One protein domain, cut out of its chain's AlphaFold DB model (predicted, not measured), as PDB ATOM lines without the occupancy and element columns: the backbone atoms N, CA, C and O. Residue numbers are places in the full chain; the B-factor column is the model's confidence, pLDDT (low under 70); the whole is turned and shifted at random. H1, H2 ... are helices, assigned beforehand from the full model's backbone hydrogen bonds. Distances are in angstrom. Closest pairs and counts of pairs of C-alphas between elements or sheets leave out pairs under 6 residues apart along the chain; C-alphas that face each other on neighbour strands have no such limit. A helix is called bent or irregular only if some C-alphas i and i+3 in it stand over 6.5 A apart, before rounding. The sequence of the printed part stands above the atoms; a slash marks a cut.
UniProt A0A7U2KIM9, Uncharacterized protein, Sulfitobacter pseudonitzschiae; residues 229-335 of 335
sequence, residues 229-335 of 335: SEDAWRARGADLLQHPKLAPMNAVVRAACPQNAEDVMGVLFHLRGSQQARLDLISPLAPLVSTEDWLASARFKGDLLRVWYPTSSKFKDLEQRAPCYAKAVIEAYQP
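Overview. This is residues 229 to 335 of the 335 residues of an uncharacterized protein of Sulfitobacter pseudonitzschiae (UniProt A0A7U2KIM9). Eight short helices are packed into a compact, mostly crossed cluster, with H2 and H3 at its core: H1 crosses H3 on one side, and H6, H7 and H8 cover the other side, H7 over H3 and H8 over the last residues of H2. H4 and H5 lie toward the end away from H1, joined by a long loop that reaches the far tip at Leu 288. The printed part has 107 residues, with H1 to H8 in order along the chain and no named strand; the class is all helix. The radius of gyration of the C-alphas is 13.2 A, and the spans are 41 by 31 by 23 A.

Along the chain. H1, residues 230 to 240, begins with C-alpha 230 at (-27.815, -5.068, 16.925) and is 15.1 A long. H2, residues 244 to 256, is 19.0 A long and irregular: C-alphas 245 and 248 are 7.8 A apart. H3, residues 261 to 272, is 15.9 A long. H4 is residues 274 to 279, and H5, residues 291 to 296, begins with C-alpha 291 at (-3.844, -26.436, 15.159). H6 is residues 299 to 306, and H7, residues 313 to 321, is 12.9 A long. H8, residues 323 to 332, is 14.1 A long and ends with C-alpha 332 at (-16.131, -24.046, 31.502).

Arrangement. H1 touches H3 about perpendicular, at 77 degrees; their closest C-alphas, Gly 237 and Gly 266, are 3.9 A apart. H2 touches H3 with residues 250 to 254 alone, closest at the C-alphas of Arg 254 and Ala 261, 5.3 A. H3 touches H7 at a shallow tilt of 19 degrees, opposite ways, closest at the C-alphas of Leu 271 and Lys 314, 6.6 A. H2 touches H8 with residues 253 to 256 alone, at 89 degrees; the C-alphas of Ala 256 and Tyr 325 come closest, 5.6 A. H8 also touches H7, closest at the C-alphas of Glu 319 and Ala 326, 5.1 A, and H6, at those of Leu 305 and Val 329, 4.9 A. H4 is close to but not clearly touching H3, closest at the C-alphas of Phe 269 and Ala 277, 6.3 A; H5 stands likewise to H6, at those of Trp 294 and Phe 300, 6.2 A. H1 and H8 are apart. Every O i to N i+4 pair is within hydrogen-bond range in H3, H5, H6, H7 and H8; in H1 6 of 7 are, in H2 7 of 9 and in H4 1 of 2.

Size, cuts and confidence. The C-alphas of Ser 229 and Leu 288 are the two farthest apart, at 41.6 A. The printed part has no cut and ends at residue 335, the chain's last. The link from H4 to H5, 11 residues, is long. The mean pLDDT of the printed part is 90.8, and residue 335 is under 70.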
ATOM      1  N   SER A 229     -25.695  -1.395  14.490       73.25
ATOM      2  CA  SER A 229     -26.936  -1.769  15.168       73.25
ATOM      3  C   SER A 229     -26.911  -3.255  15.538       73.25
ATOM      4  O   SER A 229     -26.246  -4.062  14.886       73.25
ATOM      5  N   GLU A 230     -27.684  -3.651  16.550       74.81
ATOM      6  CA  GLU A 230     -27.815  -5.068  16.925       74.81
ATOM      7  C   GLU A 230     -28.282  -5.939  15.743       74.81
ATOM      8  O   GLU A 230     -27.841  -7.079  15.591       74.81
ATOM      9  N   ASP A 231     -29.100  -5.379  14.845       78.38
ATOM     10  CA  ASP A 231     -29.528  -6.043  13.610       78.38
ATOM     11  C   ASP A 231     -28.367  -6.289  12.632       78.38
ATOM     12  O   ASP A 231     -28.334  -7.327  11.967       78.38
ATOM     13  N   ALA A 232     -27.388  -5.381  12.563       79.88
ATOM     14  CA  ALA A 232     -26.199  -5.562  11.732       79.88
ATOM     15  C   ALA A 232     -25.311  -6.699  12.263       79.88
ATOM     16  O   ALA A 232     -24.823  -7.517  11.476       79.88
ATOM     17  N   TRP A 233     -25.157  -6.819  13.588       82.19
ATOM     18  CA  TRP A 233     -24.444  -7.953  14.190       82.19
ATOM     19  C   TRP A 233     -25.140  -9.273  13.902       82.19
ATOM     20  O   TRP A 233     -24.473 -10.246  13.552       82.19
ATOM     21  N   ARG A 234     -26.471  -9.302  14.019       80.19
ATOM     22  CA  ARG A 234     -27.277 -10.499  13.768       80.19
ATOM     23  C   ARG A 234     -27.130 -10.984  12.326       80.19
ATOM     24  O   ARG A 234     -26.805 -12.149  12.109       80.19
ATOM     25  N   ALA A 235     -27.289 -10.085  11.351       84.88
ATOM     26  CA  ALA A 235     -27.111 -10.414   9.936       84.88
ATOM     27  C   ALA A 235     -25.705 -10.970   9.659       84.88
ATOM     28  O   ALA A 235     -25.554 -12.017   9.031       84.88
ATOM     29  N   ARG A 236     -24.675 -10.327  10.217       85.81
ATOM     30  CA  ARG A 236     -23.294 -10.798  10.090       85.81
ATOM     31  C   ARG A 236     -23.076 -12.166  10.738       85.81
ATOM     32  O   ARG A 236     -22.334 -12.991  10.209       85.81
ATOM     33  N   GLY A 237     -23.686 -12.405  11.892       90.62
ATOM     34  CA  GLY A 237     -23.594 -13.667  12.613       90.62
ATOM     35  C   GLY A 237     -24.095 -14.861  11.799       90.62
ATOM     36  O   GLY A 237     -23.470 -15.924  11.839       90.62
ATOM     37  N   ALA A 238     -25.155 -14.672  11.007       91.38
ATOM     38  CA  ALA A 238     -25.659 -15.689  10.086       91.38
ATOM     39  C   ALA A 238     -24.625 -16.073   9.017       91.38
ATOM     40  O   ALA A 238     -24.363 -17.263   8.823       91.38
ATOM     41  N   ASP A 239     -23.969 -15.089   8.400       90.75
ATOM     42  CA  ASP A 239     -22.921 -15.337   7.404       90.75
ATOM     43  C   ASP A 239     -21.676 -15.992   8.031       90.75
ATOM     44  O   ASP A 239     -21.125 -16.957   7.496       90.75
ATOM     45  N   LEU A 240     -21.247 -15.516   9.209       91.81
ATOM     46  CA  LEU A 240     -20.105 -16.076   9.945       91.81
ATOM     47  C   LEU A 240     -20.324 -17.553  10.310       91.81
ATOM     48  O   LEU A 240     -19.397 -18.360  10.212       91.81
ATOM     49  N   LEU A 241     -21.556 -17.938  10.657       93.69
ATOM     50  CA  LEU A 241     -21.905 -19.331  10.947       93.69
ATOM     51  C   LEU A 241     -21.818 -20.273   9.741       93.69
ATOM     52  O   LEU A 241     -21.803 -21.493   9.938       93.69
ATOM     53  N   GLN A 242     -21.766 -19.740   8.522       92.19
ATOM     54  CA  GLN A 242     -21.558 -20.517   7.299       92.19
ATOM     55  C   GLN A 242     -20.091 -20.518   6.851       92.19
ATOM     56  O   GLN A 242     -19.715 -21.280   5.962       92.19
ATOM     57  N   HIS A 243     -19.238 -19.691   7.464       92.44
ATOM     58  CA  HIS A 243     -17.860 -19.546   7.019       92.44
ATOM     59  C   HIS A 243     -17.009 -20.777   7.396       92.44
ATOM     60  O   HIS A 243     -16.873 -21.091   8.584       92.44
ATOM     61  N   PRO A 244     -16.344 -21.449   6.434       92.06
ATOM     62  CA  PRO A 244     -15.652 -22.717   6.683       92.06
ATOM     63  C   PRO A 244     -14.494 -22.586   7.679       92.06
ATOM     64  O   PRO A 244     -14.319 -23.448   8.536       92.06
ATOM     65  N   LYS A 245     -13.749 -21.469   7.653       89.81
ATOM     66  CA  LYS A 245     -12.656 -21.216   8.619       89.81
ATOM     67  C   LYS A 245     -13.133 -21.040  10.066       89.81
ATOM     68  O   LYS A 245     -12.309 -21.041  10.970       89.81
ATOM     69  N   LEU A 246     -14.437 -20.864  10.283       93.50
ATOM     70  CA  LEU A 246     -15.034 -20.716  11.610       93.50
ATOM     71  C   LEU A 246     -15.784 -21.972  12.054       93.50
ATOM     72  O   LEU A 246     -16.316 -21.983  13.160       93.50
ATOM     73  N   ALA A 247     -15.794 -23.047  11.257       95.25
ATOM     74  CA  ALA A 247     -16.546 -24.264  11.561       95.25
ATOM     75  C   ALA A 247     -16.334 -24.803  12.997       95.25
ATOM     76  O   ALA A 247     -17.336 -25.124  13.642       95.25
ATOM     77  N   PRO A 248     -15.105 -24.824  13.564       96.00
ATOM     78  CA  PRO A 248     -14.908 -25.232  14.957       96.00
ATOM     79  C   PRO A 248     -15.614 -24.312  15.967       96.00
ATOM     80  O   PRO A 248     -16.296 -24.789  16.874       96.00
ATOM     81  N   MET A 249     -15.522 -22.988  15.792       95.75
ATOM     82  CA  MET A 249     -16.235 -22.019  16.634       95.75
ATOM     83  C   MET A 249     -17.751 -22.155  16.467       95.75
ATOM     84  O   MET A 249     -18.481 -22.149  17.457       95.75
ATOM     85  N   ASN A 250     -18.225 -22.347  15.234       95.56
ATOM     86  CA  ASN A 250     -19.641 -22.522  14.915       95.56
ATOM     87  C   ASN A 250     -20.225 -23.726  15.666       95.56
ATOM     88  O   ASN A 250     -21.328 -23.636  16.204       95.56
ATOM     89  N   ALA A 251     -19.481 -24.834  15.750       96.62
ATOM     90  CA  ALA A 251     -19.893 -26.017  16.503       96.62
ATOM     91  C   ALA A 251     -20.044 -25.723  18.006       96.62
ATOM     92  O   ALA A 251     -21.052 -26.101  18.608       96.62
ATOM     93  N   VAL A 252     -19.091 -24.999  18.605       97.31
ATOM     94  CA  VAL A 252     -19.155 -24.607  20.024       97.31
ATOM     95  C   VAL A 252     -20.326 -23.660  20.287       97.31
ATOM     96  O   VAL A 252     -21.090 -23.881  21.229       97.31
ATOM     97  N   VAL A 253     -20.517 -22.650  19.434       96.94
ATOM     98  CA  VAL A 253     -21.618 -21.682  19.556       96.94
ATOM     99  C   VAL A 253     -22.975 -22.373  19.424       96.94
ATOM    100  O   VAL A 253     -23.837 -22.169  20.274       96.94
ATOM    101  N   ARG A 254     -23.164 -23.245  18.425       97.06
ATOM    102  CA  ARG A 254     -24.421 -23.998  18.250       97.06
ATOM    103  C   ARG A 254     -24.705 -24.939  19.420       97.06
ATOM    104  O   ARG A 254     -25.861 -25.086  19.801       97.06
ATOM    105  N   ALA A 255     -23.672 -25.548  20.004       96.94
ATOM    106  CA  ALA A 255     -23.831 -26.407  21.174       96.94
ATOM    107  C   ALA A 255     -24.217 -25.618  22.437       96.94
ATOM    108  O   ALA A 255     -25.021 -26.099  23.232       96.94
ATOM    109  N   ALA A 256     -23.657 -24.419  22.632       97.00
ATOM    110  CA  ALA A 256     -23.977 -23.562  23.776       97.00
ATOM    111  C   ALA A 256     -25.333 -22.845  23.626       97.00
ATOM    112  O   ALA A 256     -26.039 -22.632  24.610       97.00
ATOM    113  N   CYS A 257     -25.694 -22.474  22.396       97.12
ATOM    114  CA  CYS A 257     -26.790 -21.560  22.081       97.12
ATOM    115  C   CYS A 257     -27.586 -22.020  20.842       97.12
ATOM    116  O   CYS A 257     -27.576 -21.346  19.811       97.12
ATOM    117  N   PRO A 258     -28.291 -23.166  20.898       95.94
ATOM    118  CA  PRO A 258     -28.921 -23.757  19.712       95.94
ATOM    119  C   PRO A 258     -30.045 -22.902  19.108       95.94
ATOM    120  O   PRO A 258     -30.313 -23.010  17.917       95.94
ATOM    121  N   GLN A 259     -30.703 -22.061  19.911       94.94
ATOM    122  CA  GLN A 259     -31.867 -21.274  19.484       94.94
ATOM    123  C   GLN A 259     -31.504 -19.927  18.841       94.94
ATOM    124  O   GLN A 259     -32.337 -19.341  18.162       94.94
ATOM    125  N   ASN A 260     -30.289 -19.424  19.066       94.06
ATOM    126  CA  ASN A 260     -29.878 -18.066  18.691       94.06
ATOM    127  C   ASN A 260     -28.387 -17.988  18.319       94.06
ATOM    128  O   ASN A 260     -27.717 -16.992  18.585       94.06
ATOM    129  N   ALA A 261     -27.851 -19.051  17.717       95.44
ATOM    130  CA  ALA A 261     -26.437 -19.136  17.361       95.44
ATOM    131  C   ALA A 261     -25.972 -17.974  16.460       95.44
ATOM    132  O   ALA A 261     -24.827 -17.546  16.576       95.44
ATOM    133  N   GLU A 262     -26.842 -17.480  15.570       93.56
ATOM    134  CA  GLU A 262     -26.558 -16.369  14.649       93.56
ATOM    135  C   GLU A 262     -26.285 -15.081  15.433       93.56
ATOM    136  O   GLU A 262     -25.184 -14.536  15.351       93.56
ATOM    137  N   ASP A 263     -27.225 -14.669  16.287       91.94
ATOM    138  CA  ASP A 263     -27.080 -13.529  17.199       91.94
ATOM    139  C   ASP A 263     -25.790 -13.632  18.020       91.94
ATOM    140  O   ASP A 263     -25.003 -12.686  18.099       91.94
ATOM    141  N   VAL A 264     -25.543 -14.809  18.603       94.25
ATOM    142  CA  VAL A 264     -24.375 -15.049  19.454       94.25
ATOM    143  C   VAL A 264     -23.085 -14.913  18.656       94.25
ATOM    144  O   VAL A 264     -22.174 -14.226  19.110       94.25
ATOM    145  N   MET A 265     -22.995 -15.497  17.462       93.69
ATOM    146  CA  MET A 265     -21.805 -15.371  16.618       93.69
ATOM    147  C   MET A 265     -21.499 -13.906  16.278       93.69
ATOM    148  O   MET A 265     -20.345 -13.477  16.374       93.69
ATOM    149  N   GLY A 266     -22.532 -13.125  15.947       90.12
ATOM    150  CA  GLY A 266     -22.410 -11.686  15.714       90.12
ATOM    151  C   GLY A 266     -21.854 -10.943  16.931       90.12
ATOM    152  O   GLY A 266     -20.867 -10.212  16.819       90.12
ATOM    153  N   VAL A 267     -22.427 -11.195  18.113       89.62
ATOM    154  CA  VAL A 267     -21.979 -10.611  19.390       89.62
ATOM    155  C   VAL A 267     -20.528 -10.984  19.704       89.62
ATOM    156  O   VAL A 267     -19.747 -10.118  20.106       89.62
ATOM    157  N   LEU A 268     -20.129 -12.244  19.500       90.50
ATOM    158  CA  LEU A 268     -18.755 -12.687  19.753       90.50
ATOM    159  C   LEU A 268     -17.763 -11.946  18.853       90.50
ATOM    160  O   LEU A 268     -16.770 -11.420  19.353       90.50
ATOM    161  N   PHE A 269     -18.039 -11.843  17.551       87.94
ATOM    162  CA  PHE A 269     -17.168 -11.117  16.621       87.94
ATOM    163  C   PHE A 269     -17.122  -9.615  16.898       87.94
ATOM    164  O   PHE A 269     -16.060  -9.009  16.736       87.94
ATOM    165  N   HIS A 270     -18.227  -9.032  17.362       84.88
ATOM    166  CA  HIS A 270     -18.272  -7.637  17.785       84.88
ATOM    167  C   HIS A 270     -17.403  -7.391  19.033       84.88
ATOM    168  O   HIS A 270     -16.474  -6.585  18.995       84.88
ATOM    169  N   LEU A 271     -17.643  -8.126  20.123       85.81
ATOM    170  CA  LEU A 271     -16.958  -7.906  21.406       85.81
ATOM    171  C   LEU A 271     -15.479  -8.330  21.376       85.81
ATOM    172  O   LEU A 271     -14.617  -7.715  22.024       85.81
ATOM    173  N   ARG A 272     -15.164  -9.405  20.644       84.38
ATOM    174  CA  ARG A 272     -13.802  -9.947  20.526       84.38
ATOM    175  C   ARG A 272     -12.979  -9.198  19.478       84.38
ATOM    176  O   ARG A 272     -11.792  -8.972  19.701       84.38
ATOM    177  N   GLY A 273     -13.612  -8.789  18.379       80.12
ATOM    178  CA  GLY A 273     -12.963  -8.302  17.165       80.12
ATOM    179  C   GLY A 273     -12.543  -9.447  16.237       80.12
ATOM    180  O   GLY A 273     -12.084 -10.501  16.683       80.12
ATOM    181  N   SER A 274     -12.655  -9.237  14.921       76.81
ATOM    182  CA  SER A 274     -12.479 -10.299  13.917       76.81
ATOM    183  C   SER A 274     -11.074 -10.906  13.856       76.81
ATOM    184  O   SER A 274     -10.918 -12.053  13.444       76.81
ATOM    185  N   GLN A 275     -10.027 -10.161  14.229       81.12
ATOM    186  CA  GLN A 275      -8.674 -10.720  14.332       81.12
ATOM    187  C   GLN A 275      -8.560 -11.648  15.543       81.12
ATOM    188  O   GLN A 275      -8.140 -12.792  15.395       81.12
ATOM    189  N   GLN A 276      -8.982 -11.183  16.720       83.44
ATOM    190  CA  GLN A 276      -8.853 -11.955  17.952       83.44
ATOM    191  C   GLN A 276      -9.703 -13.227  17.924       83.44
ATOM    192  O   GLN A 276      -9.212 -14.278  18.315       83.44
ATOM    193  N   ALA A 277     -10.925 -13.162  17.384       85.00
ATOM    194  CA  ALA A 277     -11.786 -14.339  17.239       85.00
ATOM    195  C   ALA A 277     -11.119 -15.460  16.417       85.00
ATOM    196  O   ALA A 277     -11.324 -16.639  16.686       85.00
ATOM    197  N   ARG A 278     -10.281 -15.106  15.434       87.88
ATOM    198  CA  ARG A 278      -9.532 -16.083  14.628       87.88
ATOM    199  C   ARG A 278      -8.268 -16.575  15.318       87.88
ATOM    200  O   ARG A 278      -7.895 -17.723  15.126       87.88
ATOM    201  N   LEU A 279      -7.627 -15.738  16.133       88.31
ATOM    202  CA  LEU A 279      -6.508 -16.169  16.977       88.31
ATOM    203  C   LEU A 279      -6.933 -17.228  17.995       88.31
ATOM    204  O   LEU A 279      -6.147 -18.117  18.302       88.31
ATOM    205  N   ASP A 280      -8.182 -17.174  18.464       91.12
ATOM    206  CA  ASP A 280      -8.732 -18.187  19.370       91.12
ATOM    207  C   ASP A 280      -8.941 -19.560  18.690       91.12
ATOM    208  O   ASP A 280      -9.278 -20.531  19.361       91.12
ATOM    209  N   LEU A 281      -8.742 -19.654  17.366       92.75
ATOM    210  CA  LEU A 281      -8.792 -20.894  16.580       92.75
ATOM    211  C   LEU A 281      -7.402 -21.460  16.259       92.75
ATOM    212  O   LEU A 281      -7.285 -22.362  15.433       92.75
ATOM    213  N   ILE A 282      -6.348 -20.933  16.882       91.50
ATOM    214  CA  ILE A 282      -4.972 -21.405  16.715       91.50
ATOM    215  C   ILE A 282      -4.562 -22.149  17.978       91.50
ATOM    216  O   ILE A 282      -4.790 -21.659  19.086       91.50
ATOM    217  N   SER A 283      -3.908 -23.302  17.814       93.44
ATOM    218  CA  SER A 283      -3.352 -24.031  18.955       93.44
ATOM    219  C   SER A 283      -2.436 -23.111  19.775       93.44
ATOM    220  O   SER A 283      -1.493 -22.533  19.223       93.44
ATOM    221  N   PRO A 284      -2.633 -23.003  21.103       92.25
ATOM    222  CA  PRO A 284      -1.715 -22.263  21.972       92.25
ATOM    223  C   PRO A 284      -0.330 -22.928  22.039       92.25
ATOM    224  O   PRO A 284       0.630 -22.318  22.507       92.25
ATOM    225  N   LEU A 285      -0.230 -24.170  21.553       93.44
ATOM    226  CA  LEU A 285       0.982 -24.970  21.446       93.44
ATOM    227  C   LEU A 285       1.328 -25.284  19.985       93.44
ATOM    228  O   LEU A 285       1.959 -26.305  19.754       93.44
ATOM    229  N   ALA A 286       0.927 -24.456  19.011       90.62
ATOM    230  CA  ALA A 286       1.080 -24.729  17.572       90.62
ATOM    231  C   ALA A 286       2.425 -25.370  17.138       90.62
ATOM    232  O   ALA A 286       2.381 -26.292  16.324       90.62
ATOM    233  N   PRO A 287       3.598 -24.986  17.693       91.19
ATOM    234  CA  PRO A 287       4.867 -25.644  17.356       91.19
ATOM    235  C   PRO A 287       5.012 -27.105  17.833       91.19
ATOM    236  O   PRO A 287       5.856 -27.823  17.318       91.19
ATOM    237  N   LEU A 288       4.237 -27.535  18.834       93.50
ATOM    238  CA  LEU A 288       4.310 -28.851  19.501       93.50
ATOM    239  C   LEU A 288       3.028 -29.694  19.345       93.50
ATOM    240  O   LEU A 288       3.043 -30.914  19.548       93.50
ATOM    241  N   VAL A 289       1.909 -29.030  19.054       93.94
ATOM    242  CA  VAL A 289       0.577 -29.585  18.800       93.94
ATOM    243  C   VAL A 289      -0.008 -28.796  17.644       93.94
ATOM    244  O   VAL A 289      -0.277 -27.602  17.804       93.94
ATOM    245  N   SER A 290      -0.251 -29.458  16.513       93.06
ATOM    246  CA  SER A 290      -0.827 -28.794  15.349       93.06
ATOM    247  C   SER A 290      -2.178 -28.149  15.690       93.06
ATOM    248  O   SER A 290      -2.915 -28.606  16.566       93.06
ATOM    249  N   THR A 291      -2.523 -27.061  14.999       92.69
ATOM    250  CA  THR A 291      -3.844 -26.436  15.159       92.69
ATOM    251  C   THR A 291      -4.969 -27.424  14.855       92.69
ATOM    252  O   THR A 291      -5.969 -27.422  15.560       92.69
ATOM    253  N   GLU A 292      -4.791 -28.301  13.868       94.12
ATOM    254  CA  GLU A 292      -5.768 -29.336  13.525       94.12
ATOM    255  C   GLU A 292      -5.997 -30.318  14.684       94.12
ATOM    256  O   GLU A 292      -7.140 -30.500  15.108       94.12
ATOM    257  N   ASP A 293      -4.923 -30.859  15.268       95.75
ATOM    258  CA  ASP A 293      -5.019 -31.789  16.401       95.75
ATOM    259  C   ASP A 293      -5.652 -31.126  17.629       95.75
ATOM    260  O   ASP A 293      -6.460 -31.738  18.330       95.75
ATOM    261  N   TRP A 294      -5.312 -29.861  17.900       96.38
ATOM    262  CA  TRP A 294      -5.911 -29.127  19.013       96.38
ATOM    263  C   TRP A 294      -7.399 -28.866  18.776       96.38
ATOM    264  O   TRP A 294      -8.188 -29.155  19.673       96.38
ATOM    265  N   LEU A 295      -7.803 -28.398  17.589       96.06
ATOM    266  CA  LEU A 295      -9.213 -28.162  17.244       96.06
ATOM    267  C   LEU A 295     -10.055 -29.447  17.304       96.06
ATOM    268  O   LEU A 295     -11.228 -29.391  17.676       96.06
ATOM    269  N   ALA A 296      -9.463 -30.594  16.961       96.19
ATOM    270  CA  ALA A 296     -10.100 -31.906  17.055       96.19
ATOM    271  C   ALA A 296     -10.138 -32.475  18.489       96.19
ATOM    272  O   ALA A 296     -10.842 -33.454  18.750       96.19
ATOM    273  N   SER A 297      -9.385 -31.889  19.425       97.00
ATOM    274  CA  SER A 297      -9.264 -32.393  20.795       97.00
ATOM    275  C   SER A 297     -10.490 -32.094  21.662       97.00
ATOM    276  O   SER A 297     -11.225 -31.125  21.451       97.00
ATOM    277  N   ALA A 298     -10.669 -32.889  22.719       95.62
ATOM    278  CA  ALA A 298     -11.718 -32.659  23.710       95.62
ATOM    279  C   ALA A 298     -11.533 -31.331  24.469       95.62
ATOM    280  O   ALA A 298     -12.525 -30.720  24.880       95.62
ATOM    281  N   ARG A 299     -10.291 -30.840  24.615       94.56
ATOM    282  CA  ARG A 299     -10.031 -29.563  25.294       94.56
ATOM    283  C   ARG A 299     -10.570 -28.353  24.523       94.56
ATOM    284  O   ARG A 299     -11.012 -27.403  25.172       94.56
ATOM    285  N   PHE A 300     -10.545 -28.358  23.187       96.31
ATOM    286  CA  PHE A 300     -10.780 -27.152  22.376       96.31
ATOM    287  C   PHE A 300     -12.020 -26.356  22.797       96.31
ATOM    288  O   PHE A 300     -11.934 -25.150  23.021       96.31
ATOM    289  N   LYS A 301     -13.163 -27.030  22.981       95.75
ATOM    290  CA  LYS A 301     -14.408 -26.383  23.421       95.75
ATOM    291  C   LYS A 301     -14.214 -25.603  24.725       95.75
ATOM    292  O   LYS A 301     -14.655 -24.461  24.829       95.75
ATOM    293  N   GLY A 302     -13.585 -26.229  25.719       95.25
ATOM    294  CA  GLY A 302     -13.328 -25.615  27.018       95.25
ATOM    295  C   GLY A 302     -12.383 -24.422  26.904       95.25
ATOM    296  O   GLY A 302     -12.669 -23.369  27.466       95.25
ATOM    297  N   ASP A 303     -11.307 -24.550  26.128       95.19
ATOM    298  CA  ASP A 303     -10.367 -23.446  25.905       95.19
ATOM    299  C   ASP A 303     -11.023 -22.266  25.190       95.19
ATOM    300  O   ASP A 303     -10.883 -21.133  25.649       95.19
ATOM    301  N   LEU A 304     -11.788 -22.525  24.123       95.69
ATOM    302  CA  LEU A 304     -12.500 -21.495  23.370       95.69
ATOM    303  C   LEU A 304     -13.521 -20.749  24.235       95.69
ATOM    304  O   LEU A 304     -13.732 -19.554  24.054       95.69
ATOM    305  N   LEU A 305     -14.168 -21.422  25.185       95.75
ATOM    306  CA  LEU A 305     -15.047 -20.759  26.147       95.75
ATOM    307  C   LEU A 305     -14.226 -19.937  27.151       95.75
ATOM    308  O   LEU A 305     -14.524 -18.766  27.388       95.75
ATOM    309  N   ARG A 306     -13.139 -20.507  27.681       94.25
ATOM    310  CA  ARG A 306     -12.272 -19.868  28.682       94.25
ATOM    311  C   ARG A 306     -11.473 -18.678  28.158       94.25
ATOM    312  O   ARG A 306     -10.900 -17.932  28.949       94.25
ATOM    313  N   VAL A 307     -11.446 -18.419  26.852       90.62
ATOM    314  CA  VAL A 307     -10.884 -17.154  26.357       90.62
ATOM    315  C   VAL A 307     -11.699 -15.935  26.822       90.62
ATOM    316  O   VAL A 307     -11.178 -14.814  26.841       90.62
ATOM    317  N   TRP A 308     -12.964 -16.138  27.204       86.88
ATOM    318  CA  TRP A 308     -13.847 -15.132  27.786       86.88
ATOM    319  C   TRP A 308     -13.707 -15.136  29.303       86.88
ATOM    320  O   TRP A 308     -14.288 -15.962  29.996       86.88
ATOM    321  N   TYR A 309     -12.925 -14.203  29.837       82.69
ATOM    322  CA  TYR A 309     -12.660 -14.174  31.269       82.69
ATOM    323  C   TYR A 309     -13.849 -13.589  32.057       82.69
ATOM    324  O   TYR A 309     -14.164 -12.412  31.833       82.69
ATOM    325  N   PRO A 310     -14.468 -14.326  33.009       80.12
ATOM    326  CA  PRO A 310     -15.721 -13.919  33.653       80.12
ATOM    327  C   PRO A 310     -15.667 -12.594  34.416       80.12
ATOM    328  O   PRO A 310     -16.686 -11.952  34.632       80.12
ATOM    329  N   THR A 311     -14.482 -12.144  34.833       76.75
ATOM    330  CA  THR A 311     -14.346 -10.874  35.564       76.75
ATOM    331  C   THR A 311     -13.969  -9.694  34.666       76.75
ATOM    332  O   THR A 311     -13.666  -8.614  35.174       76.75
ATOM    333  N   SER A 312     -13.918  -9.880  33.344       83.19
ATOM    334  CA  SER A 312     -13.610  -8.803  32.396       83.19
ATOM    335  C   SER A 312     -14.837  -7.930  32.111       83.19
ATOM    336  O   SER A 312     -15.973  -8.391  32.198       83.19
ATOM    337  N   SER A 313     -14.630  -6.663  31.734       83.69
ATOM    338  CA  SER A 313     -15.730  -5.781  31.304       83.69
ATOM    339  C   SER A 313     -16.483  -6.354  30.103       83.69
ATOM    340  O   SER A 313     -17.704  -6.414  30.125       83.69
ATOM    341  N   LYS A 314     -15.748  -6.884  29.115       84.56
ATOM    342  CA  LYS A 314     -16.315  -7.542  27.928       84.56
ATOM    343  C   LYS A 314     -17.210  -8.735  28.266       84.56
ATOM    344  O   LYS A 314     -18.129  -9.036  27.514       84.56
ATOM    345  N   PHE A 315     -16.946  -9.430  29.375       89.00
ATOM    346  CA  PHE A 315     -17.800 -10.531  29.805       89.00
ATOM    347  C   PHE A 315     -19.160 -10.048  30.311       89.00
ATOM    348  O   PHE A 315     -20.158 -10.690  30.023       89.00
ATOM    349  N   LYS A 316     -19.232  -8.888  30.971       89.94
ATOM    350  CA  LYS A 316     -20.524  -8.308  31.375       89.94
ATOM    351  C   LYS A 316     -21.395  -7.980  30.163       89.94
ATOM    352  O   LYS A 316     -22.595  -8.232  30.181       89.94
ATOM    353  N   ASP A 317     -20.782  -7.471  29.096       89.12
ATOM    354  CA  ASP A 317     -21.488  -7.214  27.836       89.12
ATOM    355  C   ASP A 317     -21.947  -8.528  27.184       89.12
ATOM    356  O   ASP A 317     -23.062  -8.619  26.673       89.12
ATOM    357  N   LEU A 318     -21.115  -9.575  27.253       92.06
ATOM    358  CA  LEU A 318     -21.468 -10.920  26.798       92.06
ATOM    359  C   LEU A 318     -22.635 -11.513  27.605       92.06
ATOM    360  O   LEU A 318     -23.537 -12.089  27.008       92.06
ATOM    361  N   GLU A 319     -22.655 -11.364  28.931       94.31
ATOM    362  CA  GLU A 319     -23.757 -11.824  29.790       94.31
ATOM    363  C   GLU A 319     -25.087 -11.181  29.403       94.31
ATOM    364  O   GLU A 319     -26.111 -11.861  29.352       94.31
ATOM    365  N   GLN A 320     -25.069  -9.884  29.096       91.75
ATOM    366  CA  GLN A 320     -26.266  -9.145  28.701       91.75
ATOM    367  C   GLN A 320     -26.763  -9.545  27.308       91.75
ATOM    368  O   GLN A 320     -27.968  -9.667  27.095       91.75
ATOM    369  N   ARG A 321     -25.843  -9.738  26.357       91.25
ATOM    370  CA  ARG A 321     -26.168  -9.878  24.926       91.25
ATOM    371  C   ARG A 321     -26.243 -11.330  24.448       91.25
ATOM    372  O   ARG A 321     -26.927 -11.619  23.474       91.25
ATOM    373  N   ALA A 322     -25.556 -12.244  25.125       94.44
ATOM    374  CA  ALA A 322     -25.474 -13.666  24.794       94.44
ATOM    375  C   ALA A 322     -25.481 -14.544  26.069       94.44
ATOM    376  O   ALA A 322     -24.530 -15.295  26.318       94.44
ATOM    377  N   PRO A 323     -26.557 -14.506  26.883       96.00
ATOM    378  CA  PRO A 323     -26.596 -15.153  28.200       96.00
ATOM    379  C   PRO A 323     -26.381 -16.675  28.159       96.00
ATOM    380  O   PRO A 323     -25.764 -17.233  29.063       96.00
ATOM    381  N   CYS A 324     -26.831 -17.362  27.102       97.12
ATOM    382  CA  CYS A 324     -26.575 -18.798  26.918       97.12
ATOM    383  C   CYS A 324     -25.075 -19.103  26.771       97.12
ATOM    384  O   CYS A 324     -24.576 -20.066  27.354       97.12
ATOM    385  N   TYR A 325     -24.339 -18.252  26.048       96.88
ATOM    386  CA  TYR A 325     -22.911 -18.431  25.821       96.88
ATOM    387  C   TYR A 325     -22.131 -18.055  27.078       96.88
ATOM    388  O   TYR A 325     -21.250 -18.798  27.499       96.88
ATOM    389  N   ALA A 326     -22.509 -16.957  27.738       96.81
ATOM    390  CA  ALA A 326     -21.926 -16.566  29.018       96.81
ATOM    391  C   ALA A 326     -22.099 -17.652  30.096       96.81
ATOM    392  O   ALA A 326     -21.157 -17.942  30.835       96.81
ATOM    393  N   LYS A 327     -23.257 -18.324  30.137       96.81
ATOM    394  CA  LYS A 327     -23.474 -19.490  31.003       96.81
ATOM    395  C   LYS A 327     -22.488 -20.621  30.691       96.81
ATOM    396  O   LYS A 327     -21.842 -21.118  31.609       96.81
ATOM    397  N   ALA A 328     -22.324 -20.981  29.415       97.06
ATOM    398  CA  ALA A 328     -21.363 -22.007  29.003       97.06
ATOM    399  C   ALA A 328     -19.912 -21.633  29.366       97.06
ATOM    400  O   ALA A 328     -19.126 -22.495  29.752       97.06
ATOM    401  N   VAL A 329     -19.560 -20.345  29.298       96.19
ATOM    402  CA  VAL A 329     -18.263 -19.837  29.769       96.19
ATOM    403  C   VAL A 329     -18.100 -20.051  31.274       96.19
ATOM    404  O   VAL A 329     -17.076 -20.578  31.697       96.19
ATOM    405  N   ILE A 330     -19.096 -19.689  32.089       95.25
ATOM    406  CA  ILE A 330     -19.050 -19.888  33.550       95.25
ATOM    407  C   ILE A 330     -18.879 -21.371  33.893       95.25
ATOM    408  O   ILE A 330     -18.057 -21.708  34.746       95.25
ATOM    409  N   GLU A 331     -19.616 -22.250  33.214       95.06
ATOM    410  CA  GLU A 331     -19.499 -23.704  33.365       95.06
ATOM    411  C   GLU A 331     -18.094 -24.199  32.990       95.06
ATOM    412  O   GLU A 331     -17.516 -24.990  33.727       95.06
ATOM    413  N   ALA A 332     -17.487 -23.673  31.922       94.06
ATOM    414  CA  ALA A 332     -16.131 -24.046  31.502       94.06
ATOM    415  C   ALA A 332     -15.018 -23.609  32.479       94.06
ATOM    416  O   ALA A 332     -13.888 -24.086  32.367       94.06
ATOM    417  N   TYR A 333     -15.308 -22.699  33.416       91.31
ATOM    418  CA  TYR A 333     -14.403 -22.312  34.505       91.31
ATOM    419  C   TYR A 333     -14.590 -23.138  35.783       91.31
ATOM    420  O   TYR A 333     -13.854 -22.929  36.757       91.31
ATOM    421  N   GLN A 334     -15.563 -24.050  35.808       86.75
ATOM    422  CA  GLN A 334     -15.684 -25.032  36.877       86.75
ATOM    423  C   GLN A 334     -14.645 -26.142  36.639       86.75
ATOM    424  O   GLN A 334     -14.498 -26.582  35.499       86.75
ATOM    425  N   PRO A 335     -13.857 -26.510  37.667       68.62
ATOM    426  CA  PRO A 335     -12.810 -27.520  37.549       68.62
ATOM    427  C   PRO A 335     -13.359 -28.936  37.393       68.62
ATOM    428  O   PRO A 335     -14.490 -29.191  37.875       68.62
TER     429      PRO A 335